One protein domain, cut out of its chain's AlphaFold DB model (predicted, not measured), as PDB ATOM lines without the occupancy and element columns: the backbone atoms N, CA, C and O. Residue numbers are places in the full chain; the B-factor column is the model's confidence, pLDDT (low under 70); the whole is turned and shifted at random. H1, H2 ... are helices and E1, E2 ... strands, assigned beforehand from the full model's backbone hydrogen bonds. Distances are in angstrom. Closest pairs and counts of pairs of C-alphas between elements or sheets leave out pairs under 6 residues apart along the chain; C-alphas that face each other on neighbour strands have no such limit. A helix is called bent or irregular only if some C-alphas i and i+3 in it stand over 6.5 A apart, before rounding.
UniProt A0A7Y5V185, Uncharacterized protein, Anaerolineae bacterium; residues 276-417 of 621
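What this domain is: This is residues 276 to 417 of the 621 residues of an uncharacterized protein of Anaerolineae bacterium (UniProt A0A7Y5V185). A long, twisted sheet of three strands, E1, E2 and E3, each sharply bent partway along, is covered by the helical hairpin of H2 and H3, while H1 lies over one end of the sheet near the turn from E2 to E3. Beyond H3, a long loop, residues 386 to 409, leads to the small helix H4, which stands off the sheet. The printed part has 142 residues, with four named helices and three named strands that follow along the chain as H1 E1 E2 E3 H2 H3 H4; the sheet order is E1 - E2 - E3, antiparallel throughout, and the class is mixed, helices and strands. The whole is compact, with a radius of gyration of the C-alphas of 15.7 A, and spans 48 by 42 by 29 A.

How they stand to each other: Start at the sheet, where E1, residues 301 to 311, E2, residues 314 to 324, and E3, residues 330 to 341, form a meander, each strand the antiparallel neighbour of the one before. Between the hairpin strands E1 and E2, look for N 304 and O 320, 3.0 A apart; between the hairpin strands E2 and E3, for N 321 and O 333, 2.8 A apart. E1 bends by 64 degrees at residue 307, E2 by 59 degrees at 317 and E3 by 66 degrees at 338. H2, residues 346 to 370, and H3, residues 372 to 385, are on one face of the sheet, making two layers, helices over a sheet. H2 comes closest to E1 at the C-alphas of Phe 305 and Arg 360, 6.2 A; H3 comes closest to E3 at those of Leu 337 and Ala 383, 4.0 A. H2 and H3, a helical hairpin, touch, closest at the C-alphas of Tyr 367 and Ala 375, 5.0 A; they run opposite ways at a steep tilt of 37 degrees, only just steep. H1, residues 276 to 286, is on the same face as H2, at a height over the sheet of 9.8 A, and is apart from H2. H4, residues 410 to 415, is not on the sheet; it is close to H3 but not clearly touching, with the C-alphas of Arg 377 and Ala 410 5.7 A apart. Each O i to N i+4 pair is within hydrogen-bond range in H1, H3 and H4, and 20 of 21 are in H2.

Where its parts are: Find C-alpha 301 at (30.604, 20.026, 12.977), where E1 begins its 28.0 A; E2 measures 29.5 A and E3 30.0 A. From C-alpha 346 at (1.392, 1.248, -3.411), H2 runs 36.1 A; H3 measures 19.7 A, H1 15.6 A and H4 8.8 A, ending at C-alpha 415, (16.055, 27.233, 29.520).

The domain as a whole: The C-alphas farthest apart, those of Glu 276 and Tyr 345, are 48.5 A apart. The printed part has no cut; the links H1 to E1 and H3 to H4 are long. Mean pLDDT of the printed part is 87.8, with residues 343 to 348 under 70.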
ATOM      1  N   GLU A 276      41.290  24.079   6.326       75.12
ATOM      2  CA  GLU A 276      41.064  23.698   4.927       75.12
ATOM      3  C   GLU A 276      41.239  22.189   4.683       75.12
ATOM      4  O   GLU A 276      40.536  21.609   3.860       75.12
ATOM      5  N   ALA A 277      42.147  21.528   5.407       77.81
ATOM      6  CA  ALA A 277      42.360  20.088   5.300       77.81
ATOM      7  C   ALA A 277      41.236  19.282   5.970       77.81
ATOM      8  O   ALA A 277      40.904  18.207   5.477       77.81
ATOM      9  N   ALA A 278      40.637  19.799   7.048       78.25
ATOM     10  CA  ALA A 278      39.486  19.176   7.704       78.25
ATOM     11  C   ALA A 278      38.218  19.280   6.841       78.25
ATOM     12  O   ALA A 278      37.536  18.281   6.630       78.25
ATOM     13  N   VAL A 279      37.962  20.451   6.243       84.38
ATOM     14  CA  VAL A 279      36.863  20.627   5.276       84.38
ATOM     15  C   VAL A 279      37.034  19.685   4.081       84.38
ATOM     16  O   VAL A 279      36.103  18.966   3.731       84.38
ATOM     17  N   ALA A 280      38.240  19.603   3.508       83.94
ATOM     18  CA  ALA A 280      38.515  18.683   2.404       83.94
ATOM     19  C   ALA A 280      38.363  17.200   2.801       83.94
ATOM     20  O   ALA A 280      38.034  16.370   1.954       83.94
ATOM     21  N   ALA A 281      38.611  16.848   4.067       82.19
ATOM     22  CA  ALA A 281      38.388  15.496   4.571       82.19
ATOM     23  C   ALA A 281      36.891  15.163   4.639       82.19
ATOM     24  O   ALA A 281      36.504  14.096   4.167       82.19
ATOM     25  N   PHE A 282      36.057  16.087   5.131       85.62
ATOM     26  CA  PHE A 282      34.598  15.947   5.099       85.62
ATOM     27  C   PHE A 282      34.067  15.835   3.671       85.62
ATOM     28  O   PHE A 282      33.381  14.871   3.350       85.62
ATOM     29  N   GLU A 283      34.423  16.773   2.792       86.06
ATOM     30  CA  GLU A 283      33.957  16.754   1.400       86.06
ATOM     31  C   GLU A 283      34.314  15.438   0.706       86.06
ATOM     32  O   GLU A 283      33.478  14.853   0.026       86.06
ATOM     33  N   LYS A 284      35.529  14.929   0.934       85.44
ATOM     34  CA  LYS A 284      35.974  13.650   0.377       85.44
ATOM     35  C   LYS A 284      35.222  12.452   0.963       85.44
ATOM     36  O   LYS A 284      34.941  11.505   0.237       85.44
ATOM     37  N   GLN A 285      34.947  12.455   2.263       83.75
ATOM     38  CA  GLN A 285      34.268  11.344   2.932       83.75
ATOM     39  C   GLN A 285      32.799  11.229   2.502       83.75
ATOM     40  O   GLN A 285      32.269  10.123   2.426       83.75
ATOM     41  N   PHE A 286      32.169  12.360   2.180       87.75
ATOM     42  CA  PHE A 286      30.763  12.429   1.784       87.75
ATOM     43  C   PHE A 286      30.550  12.510   0.260       87.75
ATOM     44  O   PHE A 286      29.401  12.488  -0.175       87.75
ATOM     45  N   GLU A 287      31.616  12.544  -0.556       83.44
ATOM     46  CA  GLU A 287      31.543  12.643  -2.030       83.44
ATOM     47  C   GLU A 287      30.691  11.523  -2.659       83.44
ATOM     48  O   GLU A 287      29.917  11.787  -3.579       83.44
ATOM     49  N   ASP A 288      30.782  10.306  -2.112       77.12
ATOM     50  CA  ASP A 288      30.044   9.115  -2.564       77.12
ATOM     51  C   ASP A 288      28.955   8.661  -1.567       77.12
ATOM     52  O   ASP A 288      28.409   7.561  -1.693       77.12
ATOM     53  N   SER A 289      28.649   9.466  -0.546       81.94
ATOM     54  CA  SER A 289      27.677   9.083   0.484       81.94
ATOM     55  C   SER A 289      26.239   9.406   0.070       81.94
ATOM     56  O   SER A 289      25.992  10.301  -0.740       81.94
ATOM     57  N   ALA A 290      25.275   8.687   0.652       79.50
ATOM     58  CA  ALA A 290      23.855   9.002   0.489       79.50
ATOM     59  C   ALA A 290      23.453  10.316   1.187       79.50
ATOM     60  O   ALA A 290      22.424  10.888   0.843       79.50
ATOM     61  N   TYR A 291      24.282  10.799   2.118       86.38
ATOM     62  CA  TYR A 291      24.043  11.992   2.921       86.38
ATOM     63  C   TYR A 291      24.582  13.243   2.233       86.38
ATOM     64  O   TYR A 291      25.717  13.283   1.746       86.38
ATOM     65  N   ARG A 292      23.791  14.315   2.235       87.94
ATOM     66  CA  ARG A 292      24.186  15.609   1.689       87.94
ATOM     67  C   ARG A 292      24.365  16.635   2.803       87.94
ATOM     68  O   ARG A 292      23.407  17.232   3.286       87.94
ATOM     69  N   LEU A 293      25.627  16.906   3.138       92.50
ATOM     70  CA  LEU A 293      25.984  17.935   4.115       92.50
ATOM     71  C   LEU A 293      25.479  19.329   3.696       92.50
ATOM     72  O   LEU A 293      25.632  19.751   2.542       92.50
ATOM     73  N   LEU A 294      24.928  20.063   4.662       93.69
ATOM     74  CA  LEU A 294      24.534  21.462   4.542       93.69
ATOM     75  C   LEU A 294      25.765  22.346   4.300       93.69
ATOM     76  O   LEU A 294      26.790  22.224   4.967       93.69
ATOM     77  N   GLN A 295      25.657  23.251   3.328       89.56
ATOM     78  CA  GLN A 295      26.754  24.117   2.891       89.56
ATOM     79  C   GLN A 295      26.655  25.522   3.499       89.56
ATOM     80  O   GLN A 295      25.609  26.152   3.345       89.56
ATOM     81  N   PRO A 296      27.746  26.095   4.046       89.94
ATOM     82  CA  PRO A 296      29.132  25.636   3.913       89.94
ATOM     83  C   PRO A 296      29.543  24.571   4.941       89.94
ATOM     84  O   PRO A 296      29.156  24.650   6.109       89.94
ATOM     85  N   VAL A 297      30.403  23.643   4.504       89.81
ATOM     86  CA  VAL A 297      31.042  22.642   5.375       89.81
ATOM     87  C   VAL A 297      31.978  23.329   6.372       89.81
ATOM     88  O   VAL A 297      32.807  24.167   6.009       89.81
ATOM     89  N   ASP A 298      31.845  22.957   7.637       90.50
ATOM     90  CA  ASP A 298      32.645  23.414   8.764       90.50
ATOM     91  C   ASP A 298      33.751  22.395   9.091       90.50
ATOM     92  O   ASP A 298      33.534  21.188   8.956       90.50
ATOM     93  N   PRO A 299      34.945  22.830   9.531       85.75
ATOM     94  CA  PRO A 299      36.009  21.910   9.928       85.75
ATOM     95  C   PRO A 299      35.696  21.092  11.193       85.75
ATOM     96  O   PRO A 299      36.429  20.143  11.463       85.75
ATOM     97  N   THR A 300      34.678  21.466  11.977       86.62
ATOM     98  CA  THR A 300      34.362  20.840  13.272       86.62
ATOM     99  C   THR A 300      33.072  20.023  13.244       86.62
ATOM    100  O   THR A 300      33.123  18.818  13.487       86.62
ATOM    101  N   VAL A 301      31.935  20.652  12.922       92.69
ATOM    102  CA  VAL A 301      30.604  20.026  12.977       92.69
ATOM    103  C   VAL A 301      29.756  20.410  11.766       92.69
ATOM    104  O   VAL A 301      29.523  21.592  11.483       92.69
ATOM    105  N   ASN A 302      29.244  19.393  11.083       95.31
ATOM    106  CA  ASN A 302      28.392  19.491   9.906       95.31
ATOM    107  C   ASN A 302      27.031  18.853  10.153       95.31
ATOM    108  O   ASN A 302      26.865  18.082  11.090       95.31
ATOM    109  N   TYR A 303      26.069  19.180   9.296       96.56
ATOM    110  CA  TYR A 303      24.686  18.751   9.463       96.56
ATOM    111  C   TYR A 303      24.084  18.306   8.135       96.56
ATOM    112  O   TYR A 303      24.526  18.787   7.089       96.56
ATOM    113  N   SER A 304      23.071  17.447   8.158       96.44
ATOM    114  CA  SER A 304      22.243  17.104   6.992       96.44
ATOM    115  C   SER A 304      20.779  16.924   7.389       96.44
ATOM    116  O   SER A 304      20.473  16.728   8.561       96.44
ATOM    117  N   PHE A 305      19.887  17.008   6.403       96.94
ATOM    118  CA  PHE A 305      18.495  16.585   6.537       96.94
ATOM    119  C   PHE A 305      18.258  15.484   5.519       96.94
ATOM    120  O   PHE A 305      18.478  15.726   4.331       96.94
ATOM    121  N   GLU A 306      17.819  14.307   5.946       94.75
ATOM    122  CA  GLU A 306      17.613  13.183   5.034       94.75
ATOM    123  C   GLU A 306      16.278  12.489   5.245       94.75
ATOM    124  O   GLU A 306      15.684  12.550   6.311       94.75
ATOM    125  N   VAL A 307      15.802  11.851   4.176       94.00
ATOM    126  CA  VAL A 307      14.677  10.918   4.237       94.00
ATOM    127  C   VAL A 307      15.248   9.537   3.989       94.00
ATOM    128  O   VAL A 307      15.780   9.276   2.905       94.00
ATOM    129  N   MET A 308      15.155   8.667   4.985       90.56
ATOM    130  CA  MET A 308      15.717   7.322   4.944       90.56
ATOM    131  C   MET A 308      14.640   6.287   5.230       90.56
ATOM    132  O   MET A 308      13.661   6.573   5.905       90.56
ATOM    133  N   ALA A 309      14.806   5.080   4.696       86.25
ATOM    134  CA  ALA A 309      13.959   3.961   5.085       86.25
ATOM    135  C   ALA A 309      14.495   3.370   6.391       86.25
ATOM    136  O   ALA A 309      15.617   2.858   6.395       86.25
ATOM    137  N   ALA A 310      13.708   3.445   7.464       81.69
ATOM    138  CA  ALA A 310      14.014   2.766   8.721       81.69
ATOM    139  C   ALA A 310      13.801   1.254   8.573       81.69
ATOM    140  O   ALA A 310      14.620   0.439   9.000       81.69
ATOM    141  N   ASP A 311      12.744   0.884   7.849       81.00
ATOM    142  CA  ASP A 311      12.399  -0.485   7.495       81.00
ATOM    143  C   ASP A 311      11.603  -0.503   6.159       81.00
ATOM    144  O   ASP A 311      11.369   0.551   5.558       81.00
ATOM    145  N   PRO A 312      11.222  -1.675   5.607       75.31
ATOM    146  CA  PRO A 312      10.483  -1.757   4.340       75.31
ATOM    147  C   PRO A 312       9.133  -1.020   4.307       75.31
ATOM    148  O   PRO A 312       8.584  -0.809   3.219       75.31
ATOM    149  N   TRP A 313       8.606  -0.671   5.474       78.62
ATOM    150  CA  TRP A 313       7.295  -0.094   5.713       78.62
ATOM    151  C   TRP A 313       7.360   1.295   6.353       78.62
ATOM    152  O   TRP A 313       6.306   1.867   6.587       78.62
ATOM    153  N   THR A 314       8.543   1.875   6.559       86.31
ATOM    154  CA  THR A 314       8.667   3.149   7.279       86.31
ATOM    155  C   THR A 314       9.737   4.040   6.661       86.31
ATOM    156  O   THR A 314      10.868   3.602   6.423       86.31
ATOM    157  N   LEU A 315       9.395   5.306   6.410       89.31
ATOM    158  CA  LEU A 315      10.367   6.359   6.112       89.31
ATOM    159  C   LEU A 315      10.509   7.291   7.309       89.31
ATOM    160  O   LEU A 315       9.524   7.650   7.939       89.31
ATOM    161  N   GLU A 316      11.722   7.752   7.557       95.62
ATOM    162  CA  GLU A 316      12.031   8.730   8.591       95.62
ATOM    163  C   GLU A 316      12.671   9.955   7.952       95.62
ATOM    164  O   GLU A 316      13.617   9.841   7.166       95.62
ATOM    165  N   LEU A 317      12.153  11.136   8.290       97.31
ATOM    166  CA  LEU A 317      12.848  12.398   8.081       97.31
ATOM    167  C   LEU A 317      13.749  12.650   9.289       97.31
ATOM    168  O   LEU A 317      13.246  12.817  10.399       97.31
ATOM    169  N   THR A 318      15.058  12.735   9.076       97.12
ATOM    170  CA  THR A 318      16.061  12.921  10.130       97.12
ATOM    171  C   THR A 318      16.778  14.261   9.987       97.12
ATOM    172  O   THR A 318      16.985  14.774   8.882       97.12
ATOM    173  N   ALA A 319      17.176  14.840  11.120       97.56
ATOM    174  CA  ALA A 319      18.269  15.802  11.181       97.56
ATOM    175  C   ALA A 319      19.502  15.083  11.720       97.56
ATOM    176  O   ALA A 319      19.439  14.475  12.783       97.56
ATOM    177  N   ASP A 320      20.621  15.177  11.013       96.88
ATOM    178  CA  ASP A 320      21.849  14.474  11.372       96.88
ATOM    179  C   ASP A 320      22.978  15.457  11.661       96.88
ATOM    180  O   ASP A 320      23.151  16.455  10.950       96.88
ATOM    181  N   LYS A 321      23.776  15.136  12.674       97.06
ATOM    182  CA  LYS A 321      25.008  15.812  13.069       97.06
ATOM    183  C   LYS A 321      26.203  14.924  12.746       97.06
ATOM    184  O   LYS A 321      26.209  13.737  13.046       97.06
ATOM    185  N   TRP A 322      27.237  15.524  12.164       94.75
ATOM    186  CA  TRP A 322      28.457  14.850  11.726       94.75
ATOM    187  C   TRP A 322      29.694  15.592  12.230       94.75
ATOM    188  O   TRP A 322      29.837  16.795  11.995       94.75
ATOM    189  N   TRP A 323      30.631  14.889  12.862       93.69
ATOM    190  CA  TRP A 323      31.915  15.450  13.304       93.69
ATOM    191  C   TRP A 323      33.073  14.500  12.975       93.69
ATOM    192  O   TRP A 323      32.866  13.316  12.732       93.69
ATOM    193  N   LEU A 324      34.305  15.011  12.938       84.56
ATOM    194  CA  LEU A 324      35.497  14.164  12.825       84.56
ATOM    195  C   LEU A 324      36.049  13.869  14.217       84.56
ATOM    196  O   LEU A 324      36.366  14.784  14.976       84.56
ATOM    197  N   GLU A 325      36.198  12.589  14.530       81.56
ATOM    198  CA  GLU A 325      36.872  12.121  15.732       81.56
ATOM    199  C   GLU A 325      38.398  12.241  15.611       81.56
ATOM    200  O   GLU A 325      38.978  12.291  14.523       81.56
ATOM    201  N   THR A 326      39.085  12.207  16.754       70.31
ATOM    202  CA  THR A 326      40.551  12.295  16.874       70.31
ATOM    203  C   THR A 326      41.301  11.252  16.031       70.31
ATOM    204  O   THR A 326      42.413  11.489  15.556       70.31
ATOM    205  N   ASN A 327      40.698  10.082  15.830       72.25
ATOM    206  CA  ASN A 327      41.243   8.964  15.056       72.25
ATOM    207  C   ASN A 327      41.000   9.108  13.528       72.25
ATOM    208  O   ASN A 327      41.468   8.266  12.758       72.25
ATOM    209  N   GLY A 328      40.301  10.165  13.093       71.50
ATOM    210  CA  GLY A 328      39.913  10.418  11.705       71.50
ATOM    211  C   GLY A 328      38.640   9.698  11.244       71.50
ATOM    212  O   GLY A 328      38.316   9.793  10.060       71.50
ATOM    213  N   HIS A 329      37.937   8.988  12.131       80.06
ATOM    214  CA  HIS A 329      36.599   8.464  11.860       80.06
ATOM    215  C   HIS A 329      35.566   9.588  11.942       80.06
ATOM    216  O   HIS A 329      35.801  10.639  12.538       80.06
ATOM    217  N   VAL A 330      34.426   9.369  11.297       85.88
ATOM    218  CA  VAL A 330      33.291  10.286  11.362       85.88
ATOM    219  C   VAL A 330      32.373   9.821  12.484       85.88
ATOM    220  O   VAL A 330      31.889   8.694  12.428       85.88
ATOM    221  N   GLY A 331      32.148  10.689  13.466       89.50
ATOM    222  CA  GLY A 331      31.073  10.540  14.438       89.50
ATOM    223  C   GLY A 331      29.753  11.057  13.863       89.50
ATOM    224  O   GLY A 331      29.747  11.960  13.015       89.50
ATOM    225  N   HIS A 332      28.654  10.452  14.300       94.00
ATOM    226  CA  HIS A 332      27.304  10.693  13.797       94.00
ATOM    227  C   HIS A 332      26.295  10.616  14.940       94.00
ATOM    228  O   HIS A 332      26.388   9.725  15.779       94.00
ATOM    229  N   GLU A 333      25.335  11.533  14.940       95.75
ATOM    230  CA  GLU A 333      24.126  11.460  15.758       95.75
ATOM    231  C   GLU A 333      22.945  11.900  14.887       95.75
ATOM    232  O   GLU A 333      23.018  12.934  14.219       95.75
ATOM    233  N   GLY A 334      21.876  11.107  14.870       95.06
ATOM    234  CA  GLY A 334      20.652  11.399  14.129       95.06
ATOM    235  C   GLY A 334      19.480  11.619  15.079       95.06
ATOM    236  O   GLY A 334      19.327  10.884  16.051       95.06
ATOM    237  N   GLN A 335      18.643  12.609  14.781       97.12
ATOM    238  CA  GLN A 335      17.370  12.838  15.455       97.12
ATOM    239  C   GLN A 335      16.235  12.688  14.443       97.12
ATOM    240  O   GLN A 335      16.156  13.444  13.468       97.12
ATOM    241  N   THR A 336      15.335  11.742  14.699       96.81
ATOM    242  CA  THR A 336      14.101  11.573  13.927       96.81
ATOM    243  C   THR A 336      13.193  12.776  14.156       96.81
ATOM    244  O   THR A 336      12.974  13.211  15.286       96.81
ATOM    245  N   LEU A 337      12.728  13.380  13.066       96.44
ATOM    246  CA  LEU A 337      11.835  14.537  13.089       96.44
ATOM    247  C   LEU A 337      10.391  14.117  12.842       96.44
ATOM    248  O   LEU A 337       9.471  14.704  13.405       96.44
ATOM    249  N   LYS A 338      10.194  13.149  11.945       96.19
ATOM    250  CA  LYS A 338       8.879  12.643  11.572       96.19
ATOM    251  C   LYS A 338       9.000  11.276  10.914       96.19
ATOM    252  O   LYS A 338       9.865  11.081  10.055       96.19
ATOM    253  N   THR A 339       8.071  10.402  11.262       92.50
ATOM    254  CA  THR A 339       7.921   9.066  10.694       92.50
ATOM    255  C   THR A 339       6.746   9.034   9.710       92.50
ATOM    256  O   THR A 339       5.696   9.624   9.962       92.50
ATOM    257  N   TYR A 340       6.923   8.367   8.569       89.00
ATOM    258  CA  TYR A 340       5.916   8.209   7.518       89.00
ATOM    259  C   TYR A 340       5.663   6.717   7.291       89.00
ATOM    260  O   TYR A 340       6.581   5.974   6.924       89.00
ATOM    261  N   SER A 341       4.418   6.284   7.498       84.69
ATOM    262  CA  SER A 341       4.022   4.891   7.291       84.69
ATOM    263  C   SER A 341       3.895   4.569   5.803       84.69
ATOM    264  O   SER A 341       3.233   5.259   5.033       84.69
ATOM    265  N   MET A 342       4.518   3.469   5.406       77.31
ATOM    266  CA  MET A 342       4.468   2.874   4.075       77.31
ATOM    267  C   MET A 342       3.670   1.564   4.079       77.31
ATOM    268  O   MET A 342       3.723   0.818   3.097       77.31
ATOM    269  N   GLU A 343       2.941   1.249   5.154       67.69
ATOM    270  CA  GLU A 343       2.035   0.088   5.213       67.69
ATOM    271  C   GLU A 343       0.821   0.245   4.286       67.69
ATOM    272  O   GLU A 343       0.224  -0.740   3.851       67.69
ATOM    273  N   SER A 344       0.553   1.482   3.887       58.03
ATOM    274  CA  SER A 344      -0.478   1.923   2.957       58.03
ATOM    275  C   SER A 344      -0.339   1.307   1.547       58.03
ATOM    276  O   SER A 344       0.674   0.678   1.196       58.03
ATOM    277  N   TYR A 345      -1.362   1.462   0.699       55.44
ATOM    278  CA  TYR A 345      -1.363   0.930  -0.673       55.44
ATOM    279  C   TYR A 345      -0.202   1.509  -1.514       55.44
ATOM    280  O   TYR A 345       0.307   2.587  -1.225       55.44
ATOM    281  N   GLU A 346       0.222   0.832  -2.596       53.34
ATOM    282  CA  GLU A 346       1.392   1.248  -3.411       53.34
ATOM    283  C   GLU A 346       1.364   2.719  -3.877       53.34
ATOM    284  O   GLU A 346       2.422   3.319  -4.053       53.34
ATOM    285  N   TRP A 347       0.176   3.306  -4.055       45.53
ATOM    286  CA  TRP A 347       0.004   4.709  -4.441       45.53
ATOM    287  C   TRP A 347       0.099   5.683  -3.248       45.53
ATOM    288  O   TRP A 347       0.710   6.737  -3.392       45.53
ATOM    289  N   GLU A 348      -0.412   5.320  -2.066       59.38
ATOM    290  CA  GLU A 348      -0.229   6.077  -0.812       59.38
ATOM    291  C   GLU A 348       1.245   6.086  -0.398       59.38
ATOM    292  O   GLU A 348       1.768   7.127  -0.022       59.38
ATOM    293  N   ARG A 349       1.964   4.974  -0.605       73.56
ATOM    294  CA  ARG A 349       3.427   4.915  -0.423       73.56
ATOM    295  C   ARG A 349       4.168   5.964  -1.246       73.56
ATOM    296  O   ARG A 349       5.185   6.490  -0.803       73.56
ATOM    297  N   GLU A 350       3.719   6.234  -2.468       70.00
ATOM    298  CA  GLU A 350       4.367   7.238  -3.314       70.00
ATOM    299  C   GLU A 350       4.045   8.665  -2.852       70.00
ATOM    300  O   GLU A 350       4.924   9.524  -2.890       70.00
ATOM    301  N   ILE A 351       2.836   8.896  -2.336       73.31
ATOM    302  CA  ILE A 351       2.450  10.173  -1.723       73.31
ATOM    303  C   ILE A 351       3.263  10.424  -0.454       73.31
ATOM    304  O   ILE A 351       3.836  11.499  -0.309       73.31
ATOM    305  N   GLU A 352       3.384   9.437   0.431       82.44
ATOM    306  CA  GLU A 352       4.174   9.561   1.661       82.44
ATOM    307  C   GLU A 352       5.653   9.834   1.355       82.44
ATOM    308  O   GLU A 352       6.277  10.699   1.973       82.44
ATOM    309  N   ARG A 353       6.209   9.208   0.305       83.88
ATOM    310  CA  ARG A 353       7.545   9.559  -0.216       83.88
ATOM    311  C   ARG A 353       7.632  11.003  -0.697       83.88
ATOM    312  O   ARG A 353       8.647  11.658  -0.454       83.88
ATOM    313  N   GLU A 354       6.620  11.489  -1.411       83.44
ATOM    314  CA  GLU A 354       6.589  12.863  -1.912       83.44
ATOM    315  C   GLU A 354       6.488  13.872  -0.762       83.44
ATOM    316  O   GLU A 354       7.248  14.842  -0.745       83.44
ATOM    317  N   ILE A 355       5.640  13.615   0.237       85.19
ATOM    318  CA  ILE A 355       5.503  14.455   1.434       85.19
ATOM    319  C   ILE A 355       6.819  14.480   2.212       85.19
ATOM    320  O   ILE A 355       7.324  15.564   2.507       85.19
ATOM    321  N   ALA A 356       7.431  13.323   2.473       90.62
ATOM    322  CA  ALA A 356       8.724  13.258   3.149       90.62
ATOM    323  C   ALA A 356       9.801  14.052   2.387       90.62
ATOM    324  O   ALA A 356      10.564  14.830   2.972       90.62
ATOM    325  N   ALA A 357       9.832  13.937   1.054       87.25
ATOM    326  CA  ALA A 357      10.743  14.714   0.218       87.25
ATOM    327  C   ALA A 357      10.455  16.228   0.266       87.25
ATOM    328  O   ALA A 357      11.402  17.023   0.266       87.25
ATOM    329  N   MET A 358       9.184  16.634   0.319       88.06
ATOM    330  CA  MET A 358       8.768  18.032   0.458       88.06
ATOM    331  C   MET A 358       9.151  18.616   1.821       88.06
ATOM    332  O   MET A 358       9.652  19.742   1.871       88.06
ATOM    333  N   ASP A 359       8.962  17.868   2.907       92.12
ATOM    334  CA  ASP A 359       9.330  18.290   4.261       92.12
ATOM    335  C   ASP A 359      10.849  18.485   4.377       92.12
ATOM    336  O   ASP A 359      11.308  19.541   4.833       92.12
ATOM    337  N   ARG A 360      11.641  17.552   3.829       95.56
ATOM    338  CA  ARG A 360      13.100  17.712   3.703       95.56
ATOM    339  C   ARG A 360      13.480  18.960   2.900       95.56
ATOM    340  O   ARG A 360      14.340  19.738   3.317       95.56
ATOM    341  N   GLU A 361      12.852  19.181   1.745       92.06
ATOM    342  CA  GLU A 361      13.136  20.349   0.899       92.06
ATOM    343  C   GLU A 361      12.752  21.667   1.594       92.06
ATOM    344  O   GLU A 361      13.440  22.679   1.442       92.06
ATOM    345  N   ASN A 362      11.694  21.676   2.406       91.19
ATOM    346  CA  ASN A 362      11.304  22.839   3.201       91.19
ATOM    347  C   ASN A 362      12.346  23.178   4.281       91.19
ATOM    348  O   ASN A 362      12.630  24.362   4.494       91.19
ATOM    349  N   LEU A 363      12.956  22.176   4.922       96.69
ATOM    350  CA  LEU A 363      14.075  22.383   5.848       96.69
ATOM    351  C   LEU A 363      15.315  22.919   5.124       96.69
ATOM    352  O   LEU A 363      15.911  23.900   5.573       96.69
ATOM    353  N   HIS A 364      15.655  22.370   3.952       93.00
ATOM    354  CA  HIS A 364      16.740  22.905   3.122       93.00
ATOM    355  C   HIS A 364      16.491  24.347   2.676       93.00
ATOM    356  O   HIS A 364      17.414  25.162   2.705       93.00
ATOM    357  N   ARG A 365      15.259  24.687   2.288       90.25
ATOM    358  CA  ARG A 365      14.890  26.058   1.921       90.25
ATOM    359  C   ARG A 365      15.016  27.003   3.111       90.25
ATOM    360  O   ARG A 365      15.642  28.047   2.985       90.25
ATOM    361  N   THR A 366      14.507  26.599   4.276       92.69
ATOM    362  CA  THR A 366      14.641  27.372   5.524       92.69
ATOM    363  C   THR A 366      16.117  27.609   5.852       92.69
ATOM    364  O   THR A 366      16.512  28.727   6.163       92.69
ATOM    365  N   TYR A 367      16.964  26.590   5.695       95.00
ATOM    366  CA  TYR A 367      18.406  26.725   5.879       95.00
ATOM    367  C   TYR A 367      19.041  27.740   4.915       95.00
ATOM    368  O   TYR A 367      19.842  28.573   5.337       95.00
ATOM    369  N   GLN A 368      18.687  27.682   3.630       90.75
ATOM    370  CA  GLN A 368      19.229  28.580   2.607       90.75
ATOM    371  C   GLN A 368      18.782  30.034   2.798       90.75
ATOM    372  O   GLN A 368      19.580  30.948   2.578       90.75
ATOM    373  N   ASP A 369      17.527  30.240   3.199       91.94
ATOM    374  CA  ASP A 369      16.910  31.563   3.291       91.94
ATOM    375  C   ASP A 369      17.161  32.235   4.652       91.94
ATOM    376  O   ASP A 369      17.395  33.445   4.716       91.94
ATOM    377  N   GLU A 370      17.139  31.458   5.739       94.31
ATOM    378  CA  GLU A 370      17.092  31.961   7.120       94.31
ATOM    379  C   GLU A 370      18.262  31.474   7.994       94.31
ATOM    380  O   GLU A 370      18.518  32.048   9.054       94.31
ATOM    381  N   GLY A 371      19.030  30.485   7.528       92.81
ATOM    382  CA  GLY A 371      20.243  29.993   8.180       92.81
ATOM    383  C   GLY A 371      20.051  28.750   9.055       92.81
ATOM    384  O   GLY A 371      18.947  28.239   9.239       92.81
ATOM    385  N   LEU A 372      21.174  28.255   9.595       95.50
ATOM    386  CA  LEU A 372      21.248  27.005  10.366       95.50
ATOM    387  C   LEU A 372      20.352  27.004  11.602       95.50
ATOM    388  O   LEU A 372      19.591  26.065  11.792       95.50
ATOM    389  N   GLU A 373      20.437  28.050  12.422       95.00
ATOM    390  CA  GLU A 373      19.698  28.116  13.684       95.00
ATOM    391  C   GLU A 373      18.188  28.046  13.461       95.00
ATOM    392  O   GLU A 373      17.506  27.254  14.105       95.00
ATOM    393  N   THR A 374      17.666  28.799  12.492       95.19
ATOM    394  CA  THR A 374      16.234  28.789  12.180       95.19
ATOM    395  C   THR A 374      15.778  27.454  11.601       95.19
ATOM    396  O   THR A 374      14.725  26.947  11.983       95.19
ATOM    397  N   ALA A 375      16.580  26.844  10.721       95.50
ATOM    398  CA  ALA A 375      16.282  25.516  10.192       95.50
ATOM    399  C   ALA A 375      16.265  24.446  11.293       95.50
ATOM    400  O   ALA A 375      15.378  23.598  11.293       95.50
ATOM    401  N   MET A 376      17.190  24.515  12.254       97.38
ATOM    402  CA  MET A 376      17.262  23.561  13.364       97.38
ATOM    403  C   MET A 376      16.158  23.763  14.400       97.38
ATOM    404  O   MET A 376      15.581  22.783  14.854       97.38
ATOM    405  N   ARG A 377      15.769  25.007  14.710       96.19
ATOM    406  CA  ARG A 377      14.563  25.274  15.520       96.19
ATOM    407  C   ARG A 377      13.294  24.772  14.838       96.19
ATOM    408  O   ARG A 377      12.385  24.279  15.496       96.19
ATOM    409  N   ARG A 378      13.225  24.878  13.507       95.12
ATOM    410  CA  ARG A 378      12.113  24.314  12.737       95.12
ATOM    411  C   ARG A 378      12.119  22.787  12.779       95.12
ATOM    412  O   ARG A 378      11.059  22.207  12.964       95.12
ATOM    413  N   ALA A 379      13.282  22.157  12.626       97.12
ATOM    414  CA  ALA A 379      13.435  20.710  12.752       97.12
ATOM    415  C   ALA A 379      13.001  20.221  14.143       97.12
ATOM    416  O   ALA A 379      12.177  19.320  14.240       97.12
ATOM    417  N   GLU A 380      13.459  20.884  15.205       96.88
ATOM    418  CA  GLU A 380      13.014  20.638  16.580       96.88
ATOM    419  C   GLU A 380      11.491  20.771  16.722       96.88
ATOM    420  O   GLU A 380      10.852  19.899  17.299       96.88
ATOM    421  N   GLY A 381      10.890  21.826  16.162       93.75
ATOM    422  CA  GLY A 381       9.438  22.008  16.180       93.75
ATOM    423  C   GLY A 381       8.678  20.891  15.458       93.75
ATOM    424  O   GLY A 381       7.622  20.480  15.931       93.75
ATOM    425  N   ILE A 382       9.219  20.370  14.349       94.31
ATOM    426  CA  ILE A 382       8.662  19.200  13.653       94.31
ATOM    427  C   ILE A 382       8.761  17.965  14.558       94.31
ATOM    428  O   ILE A 382       7.746  17.305  14.762       94.31
ATOM    429  N   ALA A 383       9.926  17.700  15.151       94.81
ATOM    430  CA  ALA A 383      10.118  16.563  16.053       94.81
ATOM    431  C   ALA A 383       9.153  16.608  17.248       94.81
ATOM    432  O   ALA A 383       8.504  15.617  17.568       94.81
ATOM    433  N   VAL A 384       8.979  17.783  17.856       93.44
ATOM    434  CA  VAL A 384       8.033  17.982  18.961       93.44
ATOM    435  C   VAL A 384       6.584  17.779  18.521       93.44
ATOM    436  O   VAL A 384       5.823  17.100  19.205       93.44
ATOM    437  N   ALA A 385       6.187  18.339  17.375       90.38
ATOM    438  CA  ALA A 385       4.816  18.231  16.879       90.38
ATOM    439  C   ALA A 385       4.414  16.790  16.522       90.38
ATOM    440  O   ALA A 385       3.234  16.460  16.613       90.38
ATOM    441  N   ASN A 386       5.375  15.945  16.137       90.19
ATOM    442  CA  ASN A 386       5.142  14.534  15.815       90.19
ATOM    443  C   ASN A 386       5.417  13.592  17.001       90.19
ATOM    444  O   ASN A 386       5.354  12.383  16.834       90.19
ATOM    445  N   GLY A 387       5.723  14.121  18.192       91.31
ATOM    446  CA  GLY A 387       6.006  13.305  19.378       91.31
ATOM    447  C   GLY A 387       7.375  12.611  19.379       91.31
ATOM    448  O   GLY A 387       7.682  11.902  20.330       91.31
ATOM    449  N   GLU A 388       8.220  12.860  18.376       93.12
ATOM    450  CA  GLU A 388       9.581  12.310  18.264       93.12
ATOM    451  C   GLU A 388      10.564  12.959  19.255       93.12
ATOM    452  O   GLU A 388      11.640  12.428  19.549       93.12
ATOM    453  N   LEU A 389      10.211  14.140  19.776       93.00
ATOM    454  CA  LEU A 389      10.996  14.877  20.761       93.00
ATOM    455  C   LEU A 389      10.095  15.467  21.847       93.00
ATOM    456  O   LEU A 389       9.132  16.176  21.565       93.00
ATOM    457  N   ASN A 390      10.435  15.235  23.114       90.12
ATOM    458  CA  ASN A 390       9.694  15.806  24.236       90.12
ATOM    459  C   ASN A 390       9.862  17.343  24.275       90.12
ATOM    460  O   ASN A 390      10.985  17.862  24.315       90.12
ATOM    461  N   ALA A 391       8.743  18.078  24.276       89.81
ATOM    462  CA  ALA A 391       8.724  19.541  24.377       89.81
ATOM    463  C   ALA A 391       9.264  20.041  25.726       89.81
ATOM    464  O   ALA A 391       9.925  21.077  25.789       89.81
ATOM    465  N   ASP A 392       9.010  19.282  26.793       87.88
ATOM    466  CA  ASP A 392       9.308  19.666  28.173       87.88
ATOM    467  C   ASP A 392      10.680  19.169  28.653       87.88
ATOM    468  O   ASP A 392      11.029  19.359  29.819       87.88
ATOM    469  N   ARG A 393      11.486  18.568  27.766       92.69
ATOM    470  CA  ARG A 393      12.781  17.959  28.105       92.69
ATOM    471  C   ARG A 393      13.706  18.896  28.888       92.69
ATOM    472  O   ARG A 393      13.759  20.107  28.633       92.69
ATOM    473  N   ALA A 394      14.445  18.323  29.837       85.44
ATOM    474  CA  ALA A 394      15.386  19.055  30.685       85.44
ATOM    475  C   ALA A 394      16.670  19.461  29.940       85.44
ATOM    476  O   ALA A 394      17.215  20.533  30.201       85.44
ATOM    477  N   ASP A 395      17.141  18.629  29.005       88.81
ATOM    478  CA  ASP A 395      18.224  18.990  28.087       88.81
ATOM    479  C   ASP A 395      17.641  19.692  26.859       88.81
ATOM    480  O   ASP A 395      16.925  19.094  26.058       88.81
ATOM    481  N   GLY A 396      17.935  20.983  26.709       88.94
ATOM    482  CA  GLY A 396      17.423  21.761  25.587       88.94
ATOM    483  C   GLY A 396      18.033  21.393  24.239       88.94
ATOM    484  O   GLY A 396      17.444  21.729  23.210       88.94
ATOM    485  N   ARG A 397      19.174  20.701  24.202       92.38
ATOM    486  CA  ARG A 397      19.883  20.405  22.952       92.38
ATOM    487  C   ARG A 397      19.073  19.465  22.054       92.38
ATOM    488  O   ARG A 397      18.239  18.696  22.523       92.38
ATOM    489  N   LEU A 398      19.296  19.582  20.744       92.44
ATOM    490  CA  LEU A 398      18.737  18.663  19.740       92.44
ATOM    491  C   LEU A 398      19.636  17.433  19.557       92.44
ATOM    492  O   LEU A 398      19.139  16.350  19.288       92.44
ATOM    493  N   PHE A 399      20.945  17.629  19.718       95.50
ATOM    494  CA  PHE A 399      21.987  16.616  19.626       95.50
ATOM    495  C   PHE A 399      22.774  16.612  20.936       95.50
ATOM    496  O   PHE A 399      23.195  17.668  21.421       95.50
ATOM    497  N   THR A 400      22.935  15.442  21.533       91.75
ATOM    498  CA  THR A 400      23.547  15.261  22.852       91.75
ATOM    499  C   THR A 400      24.997  14.794  22.780       91.75
ATOM    500  O   THR A 400      25.758  15.061  23.716       91.75
ATOM    501  N   ASP A 401      25.396  14.210  21.652       89.25
ATOM    502  CA  ASP A 401      26.723  13.674  21.390       89.25
ATOM    503  C   ASP A 401      27.575  14.591  20.498       89.25
ATOM    504  O   ASP A 401      27.115  15.485  19.775       89.25
ATOM    505  N   GLY A 402      28.886  14.360  20.561       88.81
ATOM    506  CA  GLY A 402      29.876  15.086  19.774       88.81
ATOM    507  C   GLY A 402      30.121  16.533  20.234       88.81
ATOM    508  O   GLY A 402      29.699  16.946  21.315       88.81
ATOM    509  N   PRO A 403      30.849  17.331  19.432       90.31
ATOM    510  CA  PRO A 403      31.195  18.705  19.791       90.31
ATOM    511  C   PRO A 403      29.960  19.608  19.894       90.31
ATOM    512  O   PRO A 403      28.942  19.348  19.256       90.31
ATOM    513  N   THR A 404      30.065  20.708  20.644       88.94
ATOM    514  CA  THR A 404      28.970  21.676  20.824       88.94
ATOM    515  C   THR A 404      28.399  22.170  19.494       88.94
ATOM    516  O   THR A 404      29.140  22.489  18.559       88.94
ATOM    517  N   ASP A 405      27.074  22.273  19.432       92.31
ATOM    518  CA  ASP A 405      26.371  22.714  18.238       92.31
ATOM    519  C   ASP A 405      26.601  24.187  17.895       92.31
ATOM    520  O   ASP A 405      26.855  25.045  18.741       92.31
ATOM    521  N   ARG A 406      26.503  24.490  16.596       92.56
ATOM    522  CA  ARG A 406      26.666  25.852  16.053       92.56
ATOM    523  C   ARG A 406      25.354  26.643  16.022       92.56
ATOM    524  O   ARG A 406      25.267  27.659  15.333       92.56
ATOM    525  N   PHE A 407      24.338  26.156  16.720       94.69
ATOM    526  CA  PHE A 407      23.017  26.754  16.839       94.69
ATOM    527  C   PHE A 407      22.484  26.550  18.256       94.69
ATOM    528  O   PHE A 407      22.958  25.677  18.974       94.69
ATOM    529  N   THR A 408      21.474  27.335  18.623       91.38
ATOM    530  CA  THR A 408      20.731  27.175  19.878       91.38
ATOM    531  C   THR A 408      19.286  26.830  19.547       91.38
ATOM    532  O   THR A 408      18.617  27.581  18.824       91.38
ATOM    533  N   THR A 409      18.798  25.709  20.069       93.00
ATOM    534  CA  THR A 409      17.402  25.267  19.900       93.00
ATOM    535  C   THR A 409      16.422  26.226  20.586       93.00
ATOM    536  O   THR A 409      16.815  27.134  21.324       93.00
ATOM    537  N   ALA A 410      15.126  26.076  20.321       90.69
ATOM    538  CA  ALA A 410      14.081  26.828  21.002       90.69
ATOM    539  C   ALA A 410      14.052  26.472  22.493       90.69
ATOM    540  O   ALA A 410      14.073  27.374  23.330       90.69
ATOM    541  N   ARG A 411      14.105  25.175  22.829       91.50
ATOM    542  CA  ARG A 411      14.120  24.732  24.227       91.50
ATOM    543  C   ARG A 411      15.368  25.192  24.977       91.50
ATOM    544  O   ARG A 411      15.272  25.636  26.116       91.50
ATOM    545  N   GLU A 412      16.543  25.135  24.354       90.62
ATOM    546  CA  GLU A 412      17.780  25.622  24.974       90.62
ATOM    547  C   GLU A 412      17.723  27.137  25.224       90.62
ATOM    548  O   GLU A 412      18.084  27.599  26.307       90.62
ATOM    549  N   ALA A 413      17.198  27.916  24.273       89.19
ATOM    550  CA  ALA A 413      17.005  29.353  24.455       89.19
ATOM    551  C   ALA A 413      16.017  29.674  25.595       89.19
ATOM    552  O   ALA A 413      16.263  30.600  26.376       89.19
ATOM    553  N   GLU A 414      14.933  28.900  25.718       88.69
ATOM    554  CA  GLU A 414      13.958  29.006  26.809       88.69
ATOM    555  C   GLU A 414      14.612  28.730  28.172       88.69
ATOM    556  O   GLU A 414      14.511  29.553  29.085       88.69
ATOM    557  N   LEU A 415      15.353  27.622  28.292       87.88
ATOM    558  CA  LEU A 415      16.055  27.233  29.520       87.88
ATOM    559  C   LEU A 415      17.124  28.256  29.931       87.88
ATOM    560  O   LEU A 415      17.327  28.509  31.120       87.88
ATOM    561  N   MET A 416      17.773  28.904  28.960       87.25
ATOM    562  CA  MET A 416      18.717  29.998  29.206       87.25
ATOM    563  C   MET A 416      18.034  31.337  29.549       87.25
ATOM    564  O   MET A 416      18.723  32.320  29.841       87.25
ATOM    565  N   GLY A 417      16.698  31.404  29.527       84.19
ATOM    566  CA  GLY A 417      15.928  32.618  29.804       84.19
ATOM    567  C   GLY A 417      16.133  33.716  28.757       84.19
ATOM    568  O   GLY A 417      16.069  34.902  29.091       84.19
TER     569      GLY A 417